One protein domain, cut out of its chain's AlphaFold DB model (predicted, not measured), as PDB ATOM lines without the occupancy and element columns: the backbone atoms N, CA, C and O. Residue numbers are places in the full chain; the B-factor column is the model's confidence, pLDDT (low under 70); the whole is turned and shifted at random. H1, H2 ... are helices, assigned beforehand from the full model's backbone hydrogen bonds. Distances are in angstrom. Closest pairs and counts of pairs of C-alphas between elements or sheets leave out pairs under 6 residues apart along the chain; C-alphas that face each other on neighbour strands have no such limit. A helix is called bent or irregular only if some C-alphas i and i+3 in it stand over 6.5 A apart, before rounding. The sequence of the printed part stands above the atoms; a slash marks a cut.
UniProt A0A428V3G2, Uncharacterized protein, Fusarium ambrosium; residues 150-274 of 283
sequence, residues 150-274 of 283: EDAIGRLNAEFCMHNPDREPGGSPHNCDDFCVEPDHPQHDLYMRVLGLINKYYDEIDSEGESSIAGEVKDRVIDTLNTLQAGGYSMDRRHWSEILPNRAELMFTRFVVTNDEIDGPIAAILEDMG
ATOM      1  N   GLU A 150      60.879 105.220  89.196       82.88
ATOM      2  CA  GLU A 150      60.658 104.605  90.494       82.88
ATOM      3  C   GLU A 150      61.528 103.357  90.692       82.88
ATOM      4  O   GLU A 150      62.080 103.187  91.777       82.88
ATOM      5  N   ASP A 151      61.736 102.540  89.654       81.00
ATOM      6  CA  ASP A 151      62.642 101.384  89.715       81.00
ATOM      7  C   ASP A 151      64.102 101.822  89.900       81.00
ATOM      8  O   ASP A 151      64.831 101.250  90.715       81.00
ATOM      9  N   ALA A 152      64.525 102.883  89.203       80.06
ATOM     10  CA  ALA A 152      65.869 103.442  89.350       80.06
ATOM     11  C   ALA A 152      66.101 104.032  90.751       80.06
ATOM     12  O   ALA A 152      67.148 103.793  91.359       80.06
ATOM     13  N   ILE A 153      65.112 104.745  91.300       84.56
ATOM     14  CA  ILE A 153      65.149 105.247  92.683       84.56
ATOM     15  C   ILE A 153      65.154 104.080  93.677       84.56
ATOM     16  O   ILE A 153      65.944 104.081  94.621       84.56
ATOM     17  N   GLY A 154      64.320 103.061  93.461       81.25
ATOM     18  CA  GLY A 154      64.268 101.867  94.303       81.25
ATOM     19  C   GLY A 154      65.606 101.133  94.337       81.25
ATOM     20  O   GLY A 154      66.079 100.739  95.405       81.25
ATOM     21  N   ARG A 155      66.281 101.023  93.189       79.00
ATOM     22  CA  ARG A 155      67.607 100.405  93.106       79.00
ATOM     23  C   ARG A 155      68.701 101.264  93.736       79.00
ATOM     24  O   ARG A 155      69.564 100.705  94.413       79.00
ATOM     25  N   LEU A 156      68.635 102.590  93.598       84.06
ATOM     26  CA  LEU A 156      69.513 103.511  94.327       84.06
ATOM     27  C   LEU A 156      69.357 103.330  95.845       84.06
ATOM     28  O   LEU A 156      70.352 103.196  96.557       84.06
ATOM     29  N   ASN A 157      68.117 103.261  96.338       83.19
ATOM     30  CA  ASN A 157      67.827 103.034  97.756       83.19
ATOM     31  C   ASN A 157      68.363 101.681  98.231       83.19
ATOM     32  O   ASN A 157      68.994 101.612  99.282       83.19
ATOM     33  N   ALA A 158      68.164 100.618  97.450       77.81
ATOM     34  CA  ALA A 158      68.677  99.292  97.773       77.81
ATOM     35  C   ALA A 158      70.214  99.267  97.831       77.81
ATOM     36  O   ALA A 158      70.778  98.663  98.742       77.81
ATOM     37  N   GLU A 159      70.898  99.941  96.904       78.12
ATOM     38  CA  GLU A 159      72.362 100.015  96.889       78.12
ATOM     39  C   GLU A 159      72.894 100.776  98.115       78.12
ATOM     40  O   GLU A 159      73.746 100.260  98.838       78.12
ATOM     41  N   PHE A 160      72.321 101.935  98.450       80.62
ATOM     42  CA  PHE A 160      72.705 102.681  99.655       80.62
ATOM     43  C   PHE A 160      72.341 101.957 100.957       80.62
ATOM     44  O   PHE A 160      73.132 101.967 101.899       80.62
ATOM     45  N   CYS A 161      71.205 101.261 100.998       76.81
ATOM     46  CA  CYS A 161      70.821 100.406 102.121       76.81
ATOM     47  C   CYS A 161      71.828  99.273 102.319       76.81
ATOM     48  O   CYS A 161      72.221  98.958 103.443       76.81
ATOM     49  N   MET A 162      72.277  98.656 101.221       72.75
ATOM     50  CA  MET A 162      73.185  97.520 101.292       72.75
ATOM     51  C   MET A 162      74.568  97.888 101.825       72.75
ATOM     52  O   MET A 162      75.185  97.039 102.473       72.75
ATOM     53  N   HIS A 163      75.001  99.123 101.584       72.12
ATOM     54  CA  HIS A 163      76.306  99.650 101.974       72.12
ATOM     55  C   HIS A 163      76.276 100.528 103.237       72.12
ATOM     56  O   HIS A 163      77.313 101.082 103.585       72.12
ATOM     57  N   ASN A 164      75.141 100.650 103.935       71.38
ATOM     58  CA  ASN A 164      75.046 101.453 105.156       71.38
ATOM     59  C   ASN A 164      75.937 100.867 106.285       71.38
ATOM     60  O   ASN A 164      75.845  99.663 106.552       71.38
ATOM     61  N   PRO A 165      76.776 101.683 106.960       67.38
ATOM     62  CA  PRO A 165      77.694 101.233 108.012       67.38
ATOM     63  C   PRO A 165      76.984 100.657 109.241       67.38
ATOM     64  O   PRO A 165      77.516  99.758 109.889       67.38
ATOM     65  N   ASP A 166      75.773 101.125 109.540       67.31
ATOM     66  CA  ASP A 166      74.997 100.692 110.706       67.31
ATOM     67  C   ASP A 166      74.210  99.397 110.448       67.31
ATOM     68  O   ASP A 166      73.450  98.922 111.297       67.31
ATOM     69  N   ARG A 167      74.368  98.796 109.262       65.25
ATOM     70  CA  ARG A 167      73.658  97.572 108.898       65.25
ATOM     71  C   ARG A 167      74.199  96.378 109.683       65.25
ATOM     72  O   ARG A 167      75.355  95.983 109.541       65.25
ATOM     73  N   GLU A 168      73.316  95.721 110.436       59.75
ATOM     74  CA  GLU A 168      73.650  94.467 111.112       59.75
ATOM     75  C   GLU A 168      74.099  93.392 110.095       59.75
ATOM     76  O   GLU A 168      73.388  93.124 109.112       59.75
ATOM     77  N   PRO A 169      75.254  92.732 110.317       54.28
ATOM     78  CA  PRO A 169      75.729  91.660 109.449       54.28
ATOM     79  C   PRO A 169      74.693  90.529 109.362       54.28
ATOM     80  O   PRO A 169      74.434  89.832 110.340       54.28
ATOM     81  N   GLY A 170      74.105  90.333 108.179       56.69
ATOM     82  CA  GLY A 170      73.083  89.303 107.934       56.69
ATOM     83  C   GLY A 170      71.642  89.813 107.823       56.69
ATOM     84  O   GLY A 170      70.734  89.000 107.647       56.69
ATOM     85  N   GLY A 171      71.409  91.130 107.871       57.44
ATOM     86  CA  GLY A 171      70.095  91.712 107.582       57.44
ATOM     87  C   GLY A 171      69.620  91.394 106.157       57.44
ATOM     88  O   GLY A 171      70.362  91.584 105.190       57.44
ATOM     89  N   SER A 172      68.383  90.914 106.015       53.47
ATOM     90  CA  SER A 172      67.765  90.626 104.713       53.47
ATOM     91  C   SER A 172      67.709  91.888 103.830       53.47
ATOM     92  O   SER A 172      67.293  92.934 104.330       53.47
ATOM     93  N   PRO A 173      68.052  91.812 102.526       51.53
ATOM     94  CA  PRO A 173      67.886  92.923 101.577       51.53
ATOM     95  C   PRO A 173      66.431  93.403 101.442       51.53
ATOM     96  O   PRO A 173      66.188  94.523 101.015       51.53
ATOM     97  N   HIS A 174      65.463  92.563 101.821       52.16
ATOM     98  CA  HIS A 174      64.029  92.846 101.703       52.16
ATOM     99  C   HIS A 174      63.474  93.799 102.775       52.16
ATOM    100  O   HIS A 174      62.287  94.090 102.758       52.16
ATOM    101  N   ASN A 175      64.300  94.276 103.711       54.16
ATOM    102  CA  ASN A 175      63.896  95.295 104.689       54.16
ATOM    103  C   ASN A 175      64.278  96.724 104.254       54.16
ATOM    104  O   ASN A 175      64.164  97.651 105.050       54.16
ATOM    105  N   CYS A 176      64.756  96.907 103.020       58.25
ATOM    106  CA  CYS A 176      65.175  98.212 102.510       58.25
ATOM    107  C   CYS A 176      64.018  99.054 101.939       58.25
ATOM    108  O   CYS A 176      64.261 100.179 101.515       58.25
ATOM    109  N   ASP A 177      62.780  98.549 101.939       56.19
ATOM    110  CA  ASP A 177      61.620  99.254 101.367       56.19
ATOM    111  C   ASP A 177      61.275 100.553 102.129       56.19
ATOM    112  O   ASP A 177      60.762 101.496 101.532       56.19
ATOM    113  N   ASP A 178      61.640 100.638 103.415       58.66
ATOM    114  CA  ASP A 178      61.508 101.842 104.257       58.66
ATOM    115  C   ASP A 178      62.848 102.579 104.459       58.66
ATOM    116  O   ASP A 178      62.969 103.466 105.311       58.66
ATOM    117  N   PHE A 179      63.892 102.207 103.711       65.62
ATOM    118  CA  PHE A 179      65.214 102.795 103.881       65.62
ATOM    119  C   PHE A 179      65.245 104.232 103.359       65.62
ATOM    120  O   PHE A 179      65.176 104.486 102.157       65.62
ATOM    121  N   CYS A 180      65.405 105.173 104.284       66.88
ATOM    122  CA  CYS A 180      65.723 106.557 103.974       66.88
ATOM    123  C   CYS A 180      67.201 106.798 104.271       66.88
ATOM    124  O   CYS A 180      67.676 106.500 105.366       66.88
ATOM    125  N   VAL A 181      67.927 107.359 103.303       74.38
ATOM    126  CA  VAL A 181      69.283 107.855 103.553       74.38
ATOM    127  C   VAL A 181      69.156 109.112 104.403       74.38
ATOM    128  O   VAL A 181      68.773 110.169 103.905       74.38
ATOM    129  N   GLU A 182      69.424 108.983 105.700       76.75
ATOM    130  CA  GLU A 182      69.385 110.112 106.626       76.75
ATOM    131  C   GLU A 182      70.540 111.105 106.354       76.75
ATOM    132  O   GLU A 182      71.571 110.727 105.786       76.75
ATOM    133  N   PRO A 183      70.395 112.395 106.727       79.81
ATOM    134  CA  PRO A 183      71.421 113.422 106.504       79.81
ATOM    135  C   PRO A 183      72.777 113.156 107.167       79.81
ATOM    136  O   PRO A 183      73.780 113.754 106.783       79.81
ATOM    137  N   ASP A 184      72.805 112.308 108.188       77.31
ATOM    138  CA  ASP A 184      74.000 111.865 108.902       77.31
ATOM    139  C   ASP A 184      74.704 110.678 108.225       77.31
ATOM    140  O   ASP A 184      75.839 110.357 108.586       77.31
ATOM    141  N   HIS A 185      74.098 110.078 107.193       75.56
ATOM    142  CA  HIS A 185      74.744 109.041 106.404       75.56
ATOM    143  C   HIS A 185      76.015 109.608 105.742       75.56
ATOM    144  O   HIS A 185      75.957 110.632 105.052       75.56
ATOM    145  N   PRO A 186      77.172 108.928 105.838       76.62
ATOM    146  CA  PRO A 186      78.459 109.452 105.353       76.62
ATOM    147  C   PRO A 186      78.504 109.675 103.833       76.62
ATOM    148  O   PRO A 186      79.430 110.293 103.312       76.62
ATOM    149  N   GLN A 187      77.506 109.173 103.106       80.75
ATOM    150  CA  GLN A 187      77.357 109.341 101.660       80.75
ATOM    151  C   GLN A 187      76.038 110.008 101.264       80.75
ATOM    152  O   GLN A 187      75.650 109.943 100.099       80.75
ATOM    153  N   HIS A 188      75.357 110.664 102.205       84.25
ATOM    154  CA  HIS A 188      74.121 111.402 101.943       84.25
ATOM    155  C   HIS A 188      74.273 112.393 100.775       84.25
ATOM    156  O   HIS A 188      73.432 112.443  99.880       84.25
ATOM    157  N   ASP A 189      75.396 113.113 100.702       85.94
ATOM    158  CA  ASP A 189      75.667 114.050  99.604       85.94
ATOM    159  C   ASP A 189      75.758 113.364  98.233       85.94
ATOM    160  O   ASP A 189      75.326 113.926  97.225       85.94
ATOM    161  N   LEU A 190      76.327 112.155  98.177       85.75
ATOM    162  CA  LEU A 190      76.402 111.375  96.943       85.75
ATOM    163  C   LEU A 190      75.010 110.876  96.548       85.75
ATOM    164  O   LEU A 190      74.623 111.043  95.393       85.75
ATOM    165  N   TYR A 191      74.252 110.353  97.513       87.00
ATOM    166  CA  TYR A 191      72.869 109.922  97.322       87.00
ATOM    167  C   TYR A 191      72.004 111.042  96.736       87.00
ATOM    168  O   TYR A 191      71.406 110.868  95.678       87.00
ATOM    169  N   MET A 192      72.006 112.224  97.361       89.19
ATOM    170  CA  MET A 192      71.198 113.363  96.915       89.19
ATOM    171  C   MET A 192      71.578 113.840  95.511       89.19
ATOM    172  O   MET A 192      70.708 114.243  94.738       89.19
ATOM    173  N   ARG A 193      72.865 113.776  95.150       89.94
ATOM    174  CA  ARG A 193      73.322 114.119  93.796       89.94
ATOM    175  C   ARG A 193      72.834 113.109  92.763       89.94
ATOM    176  O   ARG A 193      72.311 113.532  91.738       89.94
ATOM    177  N   VAL A 194      72.962 111.807  93.028       86.25
ATOM    178  CA  VAL A 194      72.480 110.761  92.108       86.25
ATOM    179  C   VAL A 194      70.956 110.814  91.989       86.25
ATOM    180  O   VAL A 194      70.436 110.821  90.878       86.25
ATOM    181  N   LEU A 195      70.238 110.964  93.104       88.12
ATOM    182  CA  LEU A 195      68.785 111.137  93.121       88.12
ATOM    183  C   LEU A 195      68.346 112.371  92.316       88.12
ATOM    184  O   LEU A 195      67.358 112.322  91.585       88.12
ATOM    185  N   GLY A 196      69.090 113.476  92.417       86.75
ATOM    186  CA  GLY A 196      68.867 114.673  91.608       86.75
ATOM    187  C   GLY A 196      69.049 114.419  90.109       86.75
ATOM    188  O   GLY A 196      68.230 114.880  89.316       86.75
ATOM    189  N   LEU A 197      70.078 113.657  89.722       86.12
ATOM    190  CA  LEU A 197      70.312 113.264  88.328       86.12
ATOM    191  C   LEU A 197      69.192 112.356  87.800       86.12
ATOM    192  O   LEU A 197      68.683 112.618  86.715       86.12
ATOM    193  N   ILE A 198      68.748 111.367  88.586       84.56
ATOM    194  CA  ILE A 198      67.597 110.509  88.249       84.56
ATOM    195  C   ILE A 198      66.345 111.362  88.046       84.56
ATOM    196  O   ILE A 198      65.733 111.334  86.985       84.56
ATOM    197  N   ASN A 199      65.978 112.204  89.008       85.75
ATOM    198  CA  ASN A 199      64.769 113.013  88.861       85.75
ATOM    199  C   ASN A 199      64.821 113.955  87.653       85.75
ATOM    200  O   ASN A 199      63.800 114.147  86.994       85.75
ATOM    201  N   LYS A 200      65.999 114.508  87.349       83.88
ATOM    202  CA  LYS A 200      66.180 115.459  86.255       83.88
ATOM    203  C   LYS A 200      66.171 114.804  84.874       83.88
ATOM    204  O   LYS A 200      65.513 115.328  83.988       83.88
ATOM    205  N   TYR A 201      66.894 113.702  84.699       79.62
ATOM    206  CA  TYR A 201      67.245 113.191  83.370       79.62
ATOM    207  C   TYR A 201      66.589 111.854  83.010       79.62
ATOM    208  O   TYR A 201      66.735 111.394  81.882       79.62
ATOM    209  N   TYR A 202      65.853 111.231  83.935       73.75
ATOM    210  CA  TYR A 202      65.192 109.951  83.665       73.75
ATOM    211  C   TYR A 202      64.050 110.067  82.647       73.75
ATOM    212  O   TYR A 202      63.897 109.206  81.795       73.75
ATOM    213  N   ASP A 203      63.279 111.157  82.670       70.31
ATOM    214  CA  ASP A 203      62.225 111.376  81.661       70.31
ATOM    215  C   ASP A 203      62.795 111.751  80.280       70.31
ATOM    216  O   ASP A 203      62.057 111.800  79.299       70.31
ATOM    217  N   GLU A 204      64.094 112.052  80.207       66.75
ATOM    218  CA  GLU A 204      64.813 112.355  78.965       66.75
ATOM    219  C   GLU A 204      65.434 111.103  78.329       66.75
ATOM    220  O   GLU A 204      66.151 111.229  77.339       66.75
ATOM    221  N   ILE A 205      65.193 109.916  78.898       64.94
ATOM    222  CA  ILE A 205      65.577 108.646  78.281       64.94
ATOM    223  C   ILE A 205      64.740 108.482  77.012       64.94
ATOM    224  O   ILE A 205      63.507 108.453  77.063       64.94
ATOM    225  N   ASP A 206      65.409 108.439  75.867       59.28
ATOM    226  CA  ASP A 206      64.747 108.301  74.579       59.28
ATOM    227  C   ASP A 206      64.272 106.859  74.323       59.28
ATOM    228  O   ASP A 206      64.439 105.945  75.133       59.28
ATOM    229  N   SER A 207      63.641 106.641  73.168       53.19
ATOM    230  CA  SER A 207      63.202 105.311  72.737       53.19
ATOM    231  C   SER A 207      64.352 104.341  72.441       53.19
ATOM    232  O   SER A 207      64.078 103.217  72.038       53.19
ATOM    233  N   GLU A 208      65.610 104.754  72.578       56.84
ATOM    234  CA  GLU A 208      66.790 103.888  72.484       56.84
ATOM    235  C   GLU A 208      67.302 103.497  73.882       56.84
ATOM    236  O   GLU A 208      68.200 102.667  74.007       56.84
ATOM    237  N   GLY A 209      66.663 103.990  74.953       57.44
ATOM    238  CA  GLY A 209      66.996 103.635  76.331       57.44
ATOM    239  C   GLY A 209      68.194 104.407  76.882       57.44
ATOM    240  O   GLY A 209      68.711 104.037  77.940       57.44
ATOM    241  N   GLU A 210      68.616 105.483  76.212       59.03
ATOM    242  CA  GLU A 210      69.719 106.331  76.650       59.03
ATOM    243  C   GLU A 210      69.214 107.735  77.008       59.03
ATOM    244  O   GLU A 210      68.422 108.362  76.307       59.03
ATOM    245  N   SER A 211      69.648 108.239  78.162       64.38
ATOM    246  CA  SER A 211      69.457 109.646  78.512       64.38
ATOM    247  C   SER A 211      70.572 110.472  77.874       64.38
ATOM    248  O   SER A 211      71.723 110.034  77.883       64.38
ATOM    249  N   SER A 212      70.274 111.692  77.417       69.25
ATOM    250  CA  SER A 212      71.271 112.613  76.837       69.25
ATOM    251  C   SER A 212      72.536 112.744  77.703       69.25
ATOM    252  O   SER A 212      73.657 112.674  77.205       69.25
ATOM    253  N   ILE A 213      72.367 112.831  79.028       73.81
ATOM    254  CA  ILE A 213      73.483 112.904  79.976       73.81
ATOM    255  C   ILE A 213      74.217 111.567  80.136       73.81
ATOM    256  O   ILE A 213      75.412 111.560  80.410       73.81
ATOM    257  N   ALA A 214      73.527 110.432  79.996       71.00
ATOM    258  CA  ALA A 214      74.152 109.121  80.118       71.00
ATOM    259  C   ALA A 214      75.084 108.846  78.931       71.00
ATOM    260  O   ALA A 214      76.225 108.441  79.158       71.00
ATOM    261  N   GLY A 215      74.641 109.185  77.715       73.00
ATOM    262  CA  GLY A 215      75.473 109.145  76.512       73.00
ATOM    263  C   GLY A 215      76.680 110.072  76.622       73.00
ATOM    264  O   GLY A 215      77.812 109.641  76.431       73.00
ATOM    265  N   GLU A 216      76.491 111.314  77.083       78.88
ATOM    266  CA  GLU A 216      77.618 112.230  77.314       78.88
ATOM    267  C   GLU A 216      78.637 111.705  78.338       78.88
ATOM    268  O   GLU A 216      79.842 111.946  78.214       78.88
ATOM    269  N   VAL A 217      78.167 111.041  79.397       75.94
ATOM    270  CA  VAL A 217      79.034 110.436  80.415       75.94
ATOM    271  C   VAL A 217      79.796 109.254  79.816       75.94
ATOM    272  O   VAL A 217      81.002 109.151  80.050       75.94
ATOM    273  N   LYS A 218      79.135 108.410  79.016       74.81
ATOM    274  CA  LYS A 218      79.750 107.289  78.285       74.81
ATOM    275  C   LYS A 218      80.830 107.790  77.327       74.81
ATOM    276  O   LYS A 218      81.976 107.348  77.426       74.81
ATOM    277  N   ASP A 219      80.514 108.780  76.498       78.56
ATOM    278  CA  ASP A 219      81.445 109.381  75.541       78.56
ATOM    279  C   ASP A 219      82.677 109.967  76.231       78.56
ATOM    280  O   ASP A 219      83.805 109.723  75.805       78.56
ATOM    281  N   ARG A 220      82.493 110.680  77.351       77.56
ATOM    282  CA  ARG A 220      83.616 111.222  78.135       77.56
ATOM    283  C   ARG A 220      84.508 110.122  78.704       77.56
ATOM    284  O   ARG A 220      85.730 110.271  78.714       77.56
ATOM    285  N   VAL A 221      83.928 109.021  79.180       75.12
ATOM    286  CA  VAL A 221      84.702 107.873  79.676       75.12
ATOM    287  C   VAL A 221      85.505 107.228  78.540       75.12
ATOM    288  O   VAL A 221      86.701 106.980  78.715       75.12
ATOM    289  N   ILE A 222      84.885 107.018  77.376       76.56
ATOM    290  CA  ILE A 222      85.530 106.427  76.193       76.56
ATOM    291  C   ILE A 222      86.651 107.332  75.663       76.56
ATOM    292  O   ILE A 222      87.759 106.856  75.420       76.56
ATOM    293  N   ASP A 223      86.411 108.637  75.531       79.25
ATOM    294  CA  ASP A 223      87.408 109.604  75.050       79.25
ATOM    295  C   ASP A 223      88.637 109.665  75.969       79.25
ATOM    296  O   ASP A 223      89.791 109.641  75.520       79.25
ATOM    297  N   THR A 224      88.399 109.639  77.284       72.69
ATOM    298  CA  THR A 224      89.486 109.604  78.267       72.69
ATOM    299  C   THR A 224      90.314 108.319  78.131       72.69
ATOM    300  O   THR A 224      91.547 108.376  78.172       72.69
ATOM    301  N   LEU A 225      89.666 107.166  77.919       70.94
ATOM    302  CA  LEU A 225      90.361 105.893  77.703       70.94
ATOM    303  C   LEU A 225      91.174 105.901  76.403       70.94
ATOM    304  O   LEU A 225      92.342 105.510  76.411       70.94
ATOM    305  N   ASN A 226      90.589 106.357  75.297       74.81
ATOM    306  CA  ASN A 226      91.278 106.423  74.008       74.81
ATOM    307  C   ASN A 226      92.532 107.298  74.101       74.81
ATOM    308  O   ASN A 226      93.600 106.939  73.602       74.81
ATOM    309  N   THR A 227      92.432 108.418  74.818       74.00
ATOM    310  CA  THR A 227      93.571 109.312  75.040       74.00
ATOM    311  C   THR A 227      94.651 108.670  75.915       74.00
ATOM    312  O   THR A 227      95.845 108.870  75.676       74.00
ATOM    313  N   LEU A 228      94.263 107.854  76.899       68.81
ATOM    314  CA  LEU A 228      95.204 107.067  77.695       68.81
ATOM    315  C   LEU A 228      95.958 106.046  76.848       68.81
ATOM    316  O   LEU A 228      97.183 105.965  76.933       68.81
ATOM    317  N   GLN A 229      95.234 105.274  76.039       70.31
ATOM    318  CA  GLN A 229      95.822 104.254  75.171       70.31
ATOM    319  C   GLN A 229      96.772 104.869  74.136       70.31
ATOM    320  O   GLN A 229      97.793 104.271  73.803       70.31
ATOM    321  N   ALA A 230      96.495 106.097  73.694       76.62
ATOM    322  CA  ALA A 230      97.382 106.877  72.836       76.62
ATOM    323  C   ALA A 230      98.629 107.441  73.559       76.62
ATOM    324  O   ALA A 230      99.436 108.132  72.935       76.62
ATOM    325  N   GLY A 231      98.803 107.177  74.860       66.75
ATOM    326  CA  GLY A 231      99.924 107.673  75.668       66.75
ATOM    327  C   GLY A 231      99.831 109.161  76.020       66.75
ATOM    328  O   GLY A 231     100.845 109.777  76.347       66.75
ATOM    329  N   GLY A 232      98.636 109.759  75.923       59.81
ATOM    330  CA  GLY A 232      98.427 111.207  76.004       59.81
ATOM    331  C   GLY A 232      98.432 111.807  77.415       59.81
ATOM    332  O   GLY A 232      98.682 113.004  77.553       59.81
ATOM    333  N   TYR A 233      98.204 111.009  78.463       58.50
ATOM    334  CA  TYR A 233      98.114 111.499  79.842       58.50
ATOM    335  C   TYR A 233      99.166 110.878  80.766       58.50
ATOM    336  O   TYR A 233      99.384 109.668  80.789       58.50
ATOM    337  N   SER A 234      99.806 111.731  81.573       57.81
ATOM    338  CA  SER A 234     100.622 111.308  82.713       57.81
ATOM    339  C   SER A 234      99.713 110.696  83.788       57.81
ATOM    340  O   SER A 234      98.689 111.273  84.147       57.81
ATOM    341  N   MET A 235     100.088 109.507  84.265       57.00
ATOM    342  CA  MET A 235      99.299 108.571  85.083       57.00
ATOM    343  C   MET A 235      99.055 109.004  86.546       57.00
ATOM    344  O   MET A 235      99.008 108.162  87.439       57.00
ATOM    345  N   ASP A 236      98.879 110.290  86.842       66.62
ATOM    346  CA  ASP A 236      98.577 110.705  88.215       66.62
ATOM    347  C   ASP A 236      97.066 110.671  88.481       66.62
ATOM    348  O   ASP A 236      96.283 111.341  87.806       66.62
ATOM    349  N   ARG A 237      96.635 109.953  89.534       61.56
ATOM    350  CA  ARG A 237      95.218 109.833  89.968       61.56
ATOM    351  C   ARG A 237      94.476 111.173  90.095       61.56
ATOM    352  O   ARG A 237      93.254 111.219  89.966       61.56
ATOM    353  N   ARG A 238      95.192 112.272  90.359       65.06
ATOM    354  CA  ARG A 238      94.607 113.623  90.437       65.06
ATOM    355  C   ARG A 238      94.150 114.133  89.075       65.06
ATOM    356  O   ARG A 238      93.070 114.701  88.989       65.06
ATOM    357  N   HIS A 239      94.918 113.871  88.024       68.56
ATOM    358  CA  HIS A 239      94.590 114.311  86.674       68.56
ATOM    359  C   HIS A 239      93.339 113.602  86.141       68.56
ATOM    360  O   HIS A 239      92.424 114.228  85.616       68.56
ATOM    361  N   TRP A 240      93.226 112.306  86.427       66.31
ATOM    362  CA  TRP A 240      92.034 111.512  86.132       66.31
ATOM    363  C   TRP A 240      90.762 112.052  86.773       66.31
ATOM    364  O   TRP A 240      89.696 112.020  86.165       66.31
ATOM    365  N   SER A 241      90.869 112.581  87.992       65.75
ATOM    366  CA  SER A 241      89.715 113.136  88.700       65.75
ATOM    367  C   SER A 241      89.162 114.425  88.089       65.75
ATOM    368  O   SER A 241      88.034 114.789  88.417       65.75
ATOM    369  N   GLU A 242      89.940 115.097  87.236       71.44
ATOM    370  CA  GLU A 242      89.548 116.328  86.544       71.44
ATOM    371  C   GLU A 242      88.903 116.052  85.181       71.44
ATOM    372  O   GLU A 242      88.082 116.848  84.730       71.44
ATOM    373  N   ILE A 243      89.266 114.940  84.534       73.44
ATOM    374  CA  ILE A 243      88.819 114.607  83.175       73.44
ATOM    375  C   ILE A 243      87.609 113.669  83.202       73.44
ATOM    376  O   ILE A 243      86.696 113.801  82.388       73.44
ATOM    377  N   LEU A 244      87.574 112.734  84.155       76.81
ATOM    378  CA  LEU A 244      86.471 111.791  84.256       76.81
ATOM    379  C   LEU A 244      85.190 112.469  84.749       76.81
ATOM    380  O   LEU A 244      85.252 113.371  85.596       76.81
ATOM    381  N   PRO A 245      84.016 111.983  84.301       79.81
ATOM    382  CA  PRO A 245      82.743 112.377  84.874       79.81
ATOM    383  C   PRO A 245      82.750 112.240  86.393       79.81
ATOM    384  O   PRO A 245      83.448 111.400  86.985       79.81
ATOM    385  N   ASN A 246      81.978 113.099  87.052       82.00
ATOM    386  CA  ASN A 246      81.968 113.083  88.502       82.00
ATOM    387  C   ASN A 246      81.377 111.754  89.013       82.00
ATOM    388  O   ASN A 246      80.688 111.020  88.306       82.00
ATOM    389  N   ARG A 247      81.641 111.423  90.277       79.69
ATOM    390  CA  ARG A 247      81.212 110.136  90.839       79.69
ATOM    391  C   ARG A 247      79.693 109.916  90.765       79.69
ATOM    392  O   ARG A 247      79.259 108.792  90.552       79.69
ATOM    393  N   ALA A 248      78.900 110.970  90.951       83.12
ATOM    394  CA  ALA A 248      77.446 110.864  90.893       83.12
ATOM    395  C   ALA A 248      76.961 110.594  89.462       83.12
ATOM    396  O   ALA A 248      76.050 109.799  89.280       83.12
ATOM    397  N   GLU A 249      77.596 111.198  88.457       82.00
ATOM    398  CA  GLU A 249      77.332 110.946  87.034       82.00
ATOM    399  C   GLU A 249      77.658 109.499  86.647       82.00
ATOM    400  O   GLU A 249      76.837 108.831  86.024       82.00
ATOM    401  N   LEU A 250      78.807 108.977  87.089       78.50
ATOM    402  CA  LEU A 250      79.189 107.579  86.854       78.50
ATOM    403  C   LEU A 250      78.276 106.578  87.574       78.50
ATOM    404  O   LEU A 250      78.042 105.484  87.070       78.50
ATOM    405  N   MET A 251      77.766 106.919  88.761       78.12
ATOM    406  CA  MET A 251      76.776 106.078  89.437       78.12
ATOM    407  C   MET A 251      75.402 106.178  88.777       78.12
ATOM    408  O   MET A 251      74.736 105.161  88.641       78.12
ATOM    409  N   PHE A 252      74.990 107.368  88.333       79.25
ATOM    410  CA  PHE A 252      73.722 107.583  87.637       79.25
ATOM    411  C   PHE A 252      73.586 106.676  86.410       79.25
ATOM    412  O   PHE A 252      72.538 106.053  86.245       79.25
ATOM    413  N   THR A 253      74.646 106.521  85.605       73.69
ATOM    414  CA  THR A 253      74.584 105.640  84.429       73.69
ATOM    415  C   THR A 253      74.257 104.198  84.800       73.69
ATOM    416  O   THR A 253      73.554 103.563  84.035       73.69
ATOM    417  N   ARG A 254      74.624 103.696  85.993       72.62
ATOM    418  CA  ARG A 254      74.291 102.323  86.445       72.62
ATOM    419  C   ARG A 254      72.802 102.093  86.702       72.62
ATOM    420  O   ARG A 254      72.373 100.942  86.749       72.62
ATOM    421  N   PHE A 255      72.043 103.158  86.953       73.12
ATOM    422  CA  PHE A 255      70.614 103.080  87.266       73.12
ATOM    423  C   PHE A 255      69.723 103.412  86.069       73.12
ATOM    424  O   PHE A 255      68.515 103.200  86.141       73.12
ATOM    425  N   VAL A 256      70.306 103.961  85.003       67.31
ATOM    426  CA  VAL A 256      69.576 104.495  83.846       67.31
ATOM    427  C   VAL A 256      69.924 103.757  82.564       67.31
ATOM    428  O   VAL A 256      69.030 103.419  81.797       67.31
ATOM    429  N   VAL A 257      71.201 103.455  82.361       61.31
ATOM    430  CA  VAL A 257      71.678 102.676  81.226       61.31
ATOM    431  C   VAL A 257      72.110 101.321  81.767       61.31
ATOM    432  O   VAL A 257      72.783 101.224  82.795       61.31
ATOM    433  N   THR A 258      71.702 100.245  81.108       52.88
ATOM    434  CA  THR A 258      72.279  98.917  81.339       52.88
ATOM    435  C   THR A 258      73.756  99.010  80.975       52.88
ATOM    436  O   THR A 258      74.143  98.850  79.825       52.88
ATOM    437  N   ASN A 259      74.587  99.349  81.963       50.38
ATOM    438  CA  ASN A 259      76.041  99.524  81.873       50.38
ATOM    439  C   ASN A 259      76.787  98.216  81.543       50.38
ATOM    440  O   ASN A 259      77.999  98.119  81.729       50.38
ATOM    441  N   ASP A 260      76.070  97.223  81.037       47.72
ATOM    442  CA  ASP A 260      76.552  95.946  80.539       47.72
ATOM    443  C   ASP A 260      77.517  96.156  79.349       47.72
ATOM    444  O   ASP A 260      78.307  95.272  79.033       47.72
ATOM    445  N   GLU A 261      77.491  97.348  78.737       50.38
ATOM    446  CA  GLU A 261      78.373  97.776  77.644       50.38
ATOM    447  C   GLU A 261      79.568  98.645  78.064       50.38
ATOM    448  O   GLU A 261      80.363  99.033  77.205       50.38
ATOM    449  N   ILE A 262      79.738  98.990  79.349       55.03
ATOM    450  CA  ILE A 262      81.021  99.567  79.767       55.03
ATOM    451  C   ILE A 262      82.031  98.421  79.725       55.03
ATOM    452  O   ILE A 262      82.065  97.598  80.640       55.03
ATOM    453  N   ASP A 263      82.815  98.371  78.642       56.22
ATOM    454  CA  ASP A 263      83.870  97.387  78.393       56.22
ATOM    455  C   ASP A 263      84.556  96.970  79.701       56.22
ATOM    456  O   ASP A 263      84.975  97.819  80.493       56.22
ATOM    457  N   GLY A 264      84.694  95.662  79.939       59.66
ATOM    458  CA  GLY A 264      85.276  95.117  81.177       59.66
ATOM    459  C   GLY A 264      86.565  95.819  81.654       59.66
ATOM    460  O   GLY A 264      86.698  96.074  82.853       59.66
ATOM    461  N   PRO A 265      87.489  96.212  80.755       61.16
ATOM    462  CA  PRO A 265      88.640  97.052  81.094       61.16
ATOM    463  C   PRO A 265      88.297  98.436  81.674       61.16
ATOM    464  O   PRO A 265      88.940  98.872  82.627       61.16
ATOM    465  N   ILE A 266      87.286  99.128  81.141       63.25
ATOM    466  CA  ILE A 266      86.827 100.430  81.648       63.25
ATOM    467  C   ILE A 266      86.230 100.259  83.040       63.25
ATOM    468  O   ILE A 266      86.563 101.018  83.954       63.25
ATOM    469  N   ALA A 267      85.389  99.241  83.223       66.31
ATOM    470  CA  ALA A 267      84.824  98.929  84.527       66.31
ATOM    471  C   ALA A 267      85.935  98.650  85.556       66.31
ATOM    472  O   ALA A 267      85.898  99.210  86.649       66.31
ATOM    473  N   ALA A 268      86.967  97.883  85.189       64.75
ATOM    474  CA  ALA A 268      88.106  97.592  86.062       64.75
ATOM    475  C   ALA A 268      88.909  98.849  86.448       64.75
ATOM    476  O   ALA A 268      89.258  99.023  87.615       64.75
ATOM    477  N   ILE A 269      89.159  99.761  85.503       67.75
ATOM    478  CA  ILE A 269      89.870 101.023  85.773       67.75
ATOM    479  C   ILE A 269      89.040 101.923  86.695       67.75
ATOM    480  O   ILE A 269      89.542 102.452  87.689       67.75
ATOM    481  N   LEU A 270      87.750 102.092  86.394       69.38
ATOM    482  CA  LEU A 270      86.848 102.886  87.225       69.38
ATOM    483  C   LEU A 270      86.659 102.269  88.622       69.38
ATOM    484  O   LEU A 270      86.421 103.001  89.591       69.38
ATOM    485  N   GLU A 271      86.750 100.942  88.733       69.88
ATOM    486  CA  GLU A 271      86.727 100.209  89.997       69.88
ATOM    487  C   GLU A 271      87.985 100.468  90.827       69.88
ATOM    488  O   GLU A 271      87.841 100.830  91.995       69.88
ATOM    489  N   ASP A 272      89.184 100.374  90.240       68.44
ATOM    490  CA  ASP A 272      90.450 100.675  90.936       68.44
ATOM    491  C   ASP A 272      90.476 102.111  91.486       68.44
ATOM    492  O   ASP A 272      90.995 102.391  92.570       68.44
ATOM    493  N   MET A 273      89.839 103.039  90.771       66.62
ATOM    494  CA  MET A 273      89.689 104.425  91.216       66.62
ATOM    495  C   MET A 273      88.583 104.634  92.264       66.62
ATOM    496  O   MET A 273      88.387 105.764  92.722       66.62
ATOM    497  N   GLY A 274      87.825 103.593  92.624       66.50
ATOM    498  CA  GLY A 274      86.701 103.666  93.562       66.50
ATOM    499  C   GLY A 274      85.535 104.523  93.056       66.50
ATOM    500  O   GLY A 274      84.796 105.108  93.850       66.50
TER     501      GLY A 274
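AT A GLANCE: This is residues 150 to 274 of the 283 residues of an uncharacterized protein of Fusarium ambrosium (UniProt A0A428V3G2). Two helices, H3 and H4, meet near their ends as a V, and H6 sits inside it, packed on both, at the core. H1 lies side by side with H3 on the outside of the V and also meets H6, with the short H2 across H1 beyond; H5 and H7 stand loosely on either side of the far half of H4, and residues 226 to 231 stick out. The printed part has 125 residues with seven named helices, H1 to H7 in order, and no named strand: the class is all helix. It is only just compact, close to loose, with a radius of gyration of the C-alphas of 16.1 A and spans of 48 by 36 by 24 A.

HOW THE PARTS SIT: H1, residues 150 to 162, touches H2, residues 173 to 178, at a steep tilt of 64 degrees; the closest C-alphas, of Ala 158 and Cys 176, are 6.0 A apart. H3, residues 188 to 204, touches H1 with residues 191 to 198 alone, at a shallow tilt of 19 degrees, opposite ways; the closest C-alphas are those of Ile 153 and Leu 195, 6.9 A. H4, residues 212 to 229, and H3 only just touch, with 3 pairs of C-alphas within 8 A, the closest Glu 204 and Ser 212 at 6.8 A; the steep tilt of 67 degrees is only just short of about perpendicular. H5, residues 237 to 243, is close to H4 but not clearly touching, with C-alphas 224 and 243 7.0 A apart at the closest. H6, residues 247 to 256, touches H3 with 14 pairs of C-alphas within 8 A, the closest Val 194 and Ala 248 at 5.1 A. H6 also touches H1, closest at C-alphas 152 and 255, 5.2 A, and H4, closest at C-alphas 214 and 253, 5.6 A. H7, residues 264 to 272, is close to H4 but not clearly touching, about perpendicular at 89 degrees; C-alphas 225 and 266, the closest, are 7.6 A apart. H5 and H7 are apart. Every O i to N i+4 pair is within hydrogen-bond range in H1, H4 and H7, but 11 of 13 in H3, 2 of 3 in H5, 4 of 6 in H6 and 0 of 2 in H2, where 1 of 3 O i to N i+3 pairs is.

IN THESE COORDINATES: H1 begins at C-alpha 150, (60.658, 104.605, 90.494), and is 18.0 A long. H3 is 24.8 A long and irregular, with C-alphas 200 and 203 7.3 A apart; H2 is irregular, but only just, with C-alphas 175 and 178 7.0 A apart. H4, the longest helix by residues, measures 26.0 A and ends at C-alpha 229, (95.822, 104.254, 75.171). H6 is 14.7 A long, and H7 ends at C-alpha 272, (90.450, 100.675, 90.936).

THE WHOLE: The two C-alphas farthest apart are those of Asp 178 and Gly 231, 48.2 A. The printed part has no cut; the link H5 to H6 is tight, the others are short. The mean pLDDT of the printed part is 70.8, with 56 residues under 70, among them residues 165 to 180 and 256 to 274.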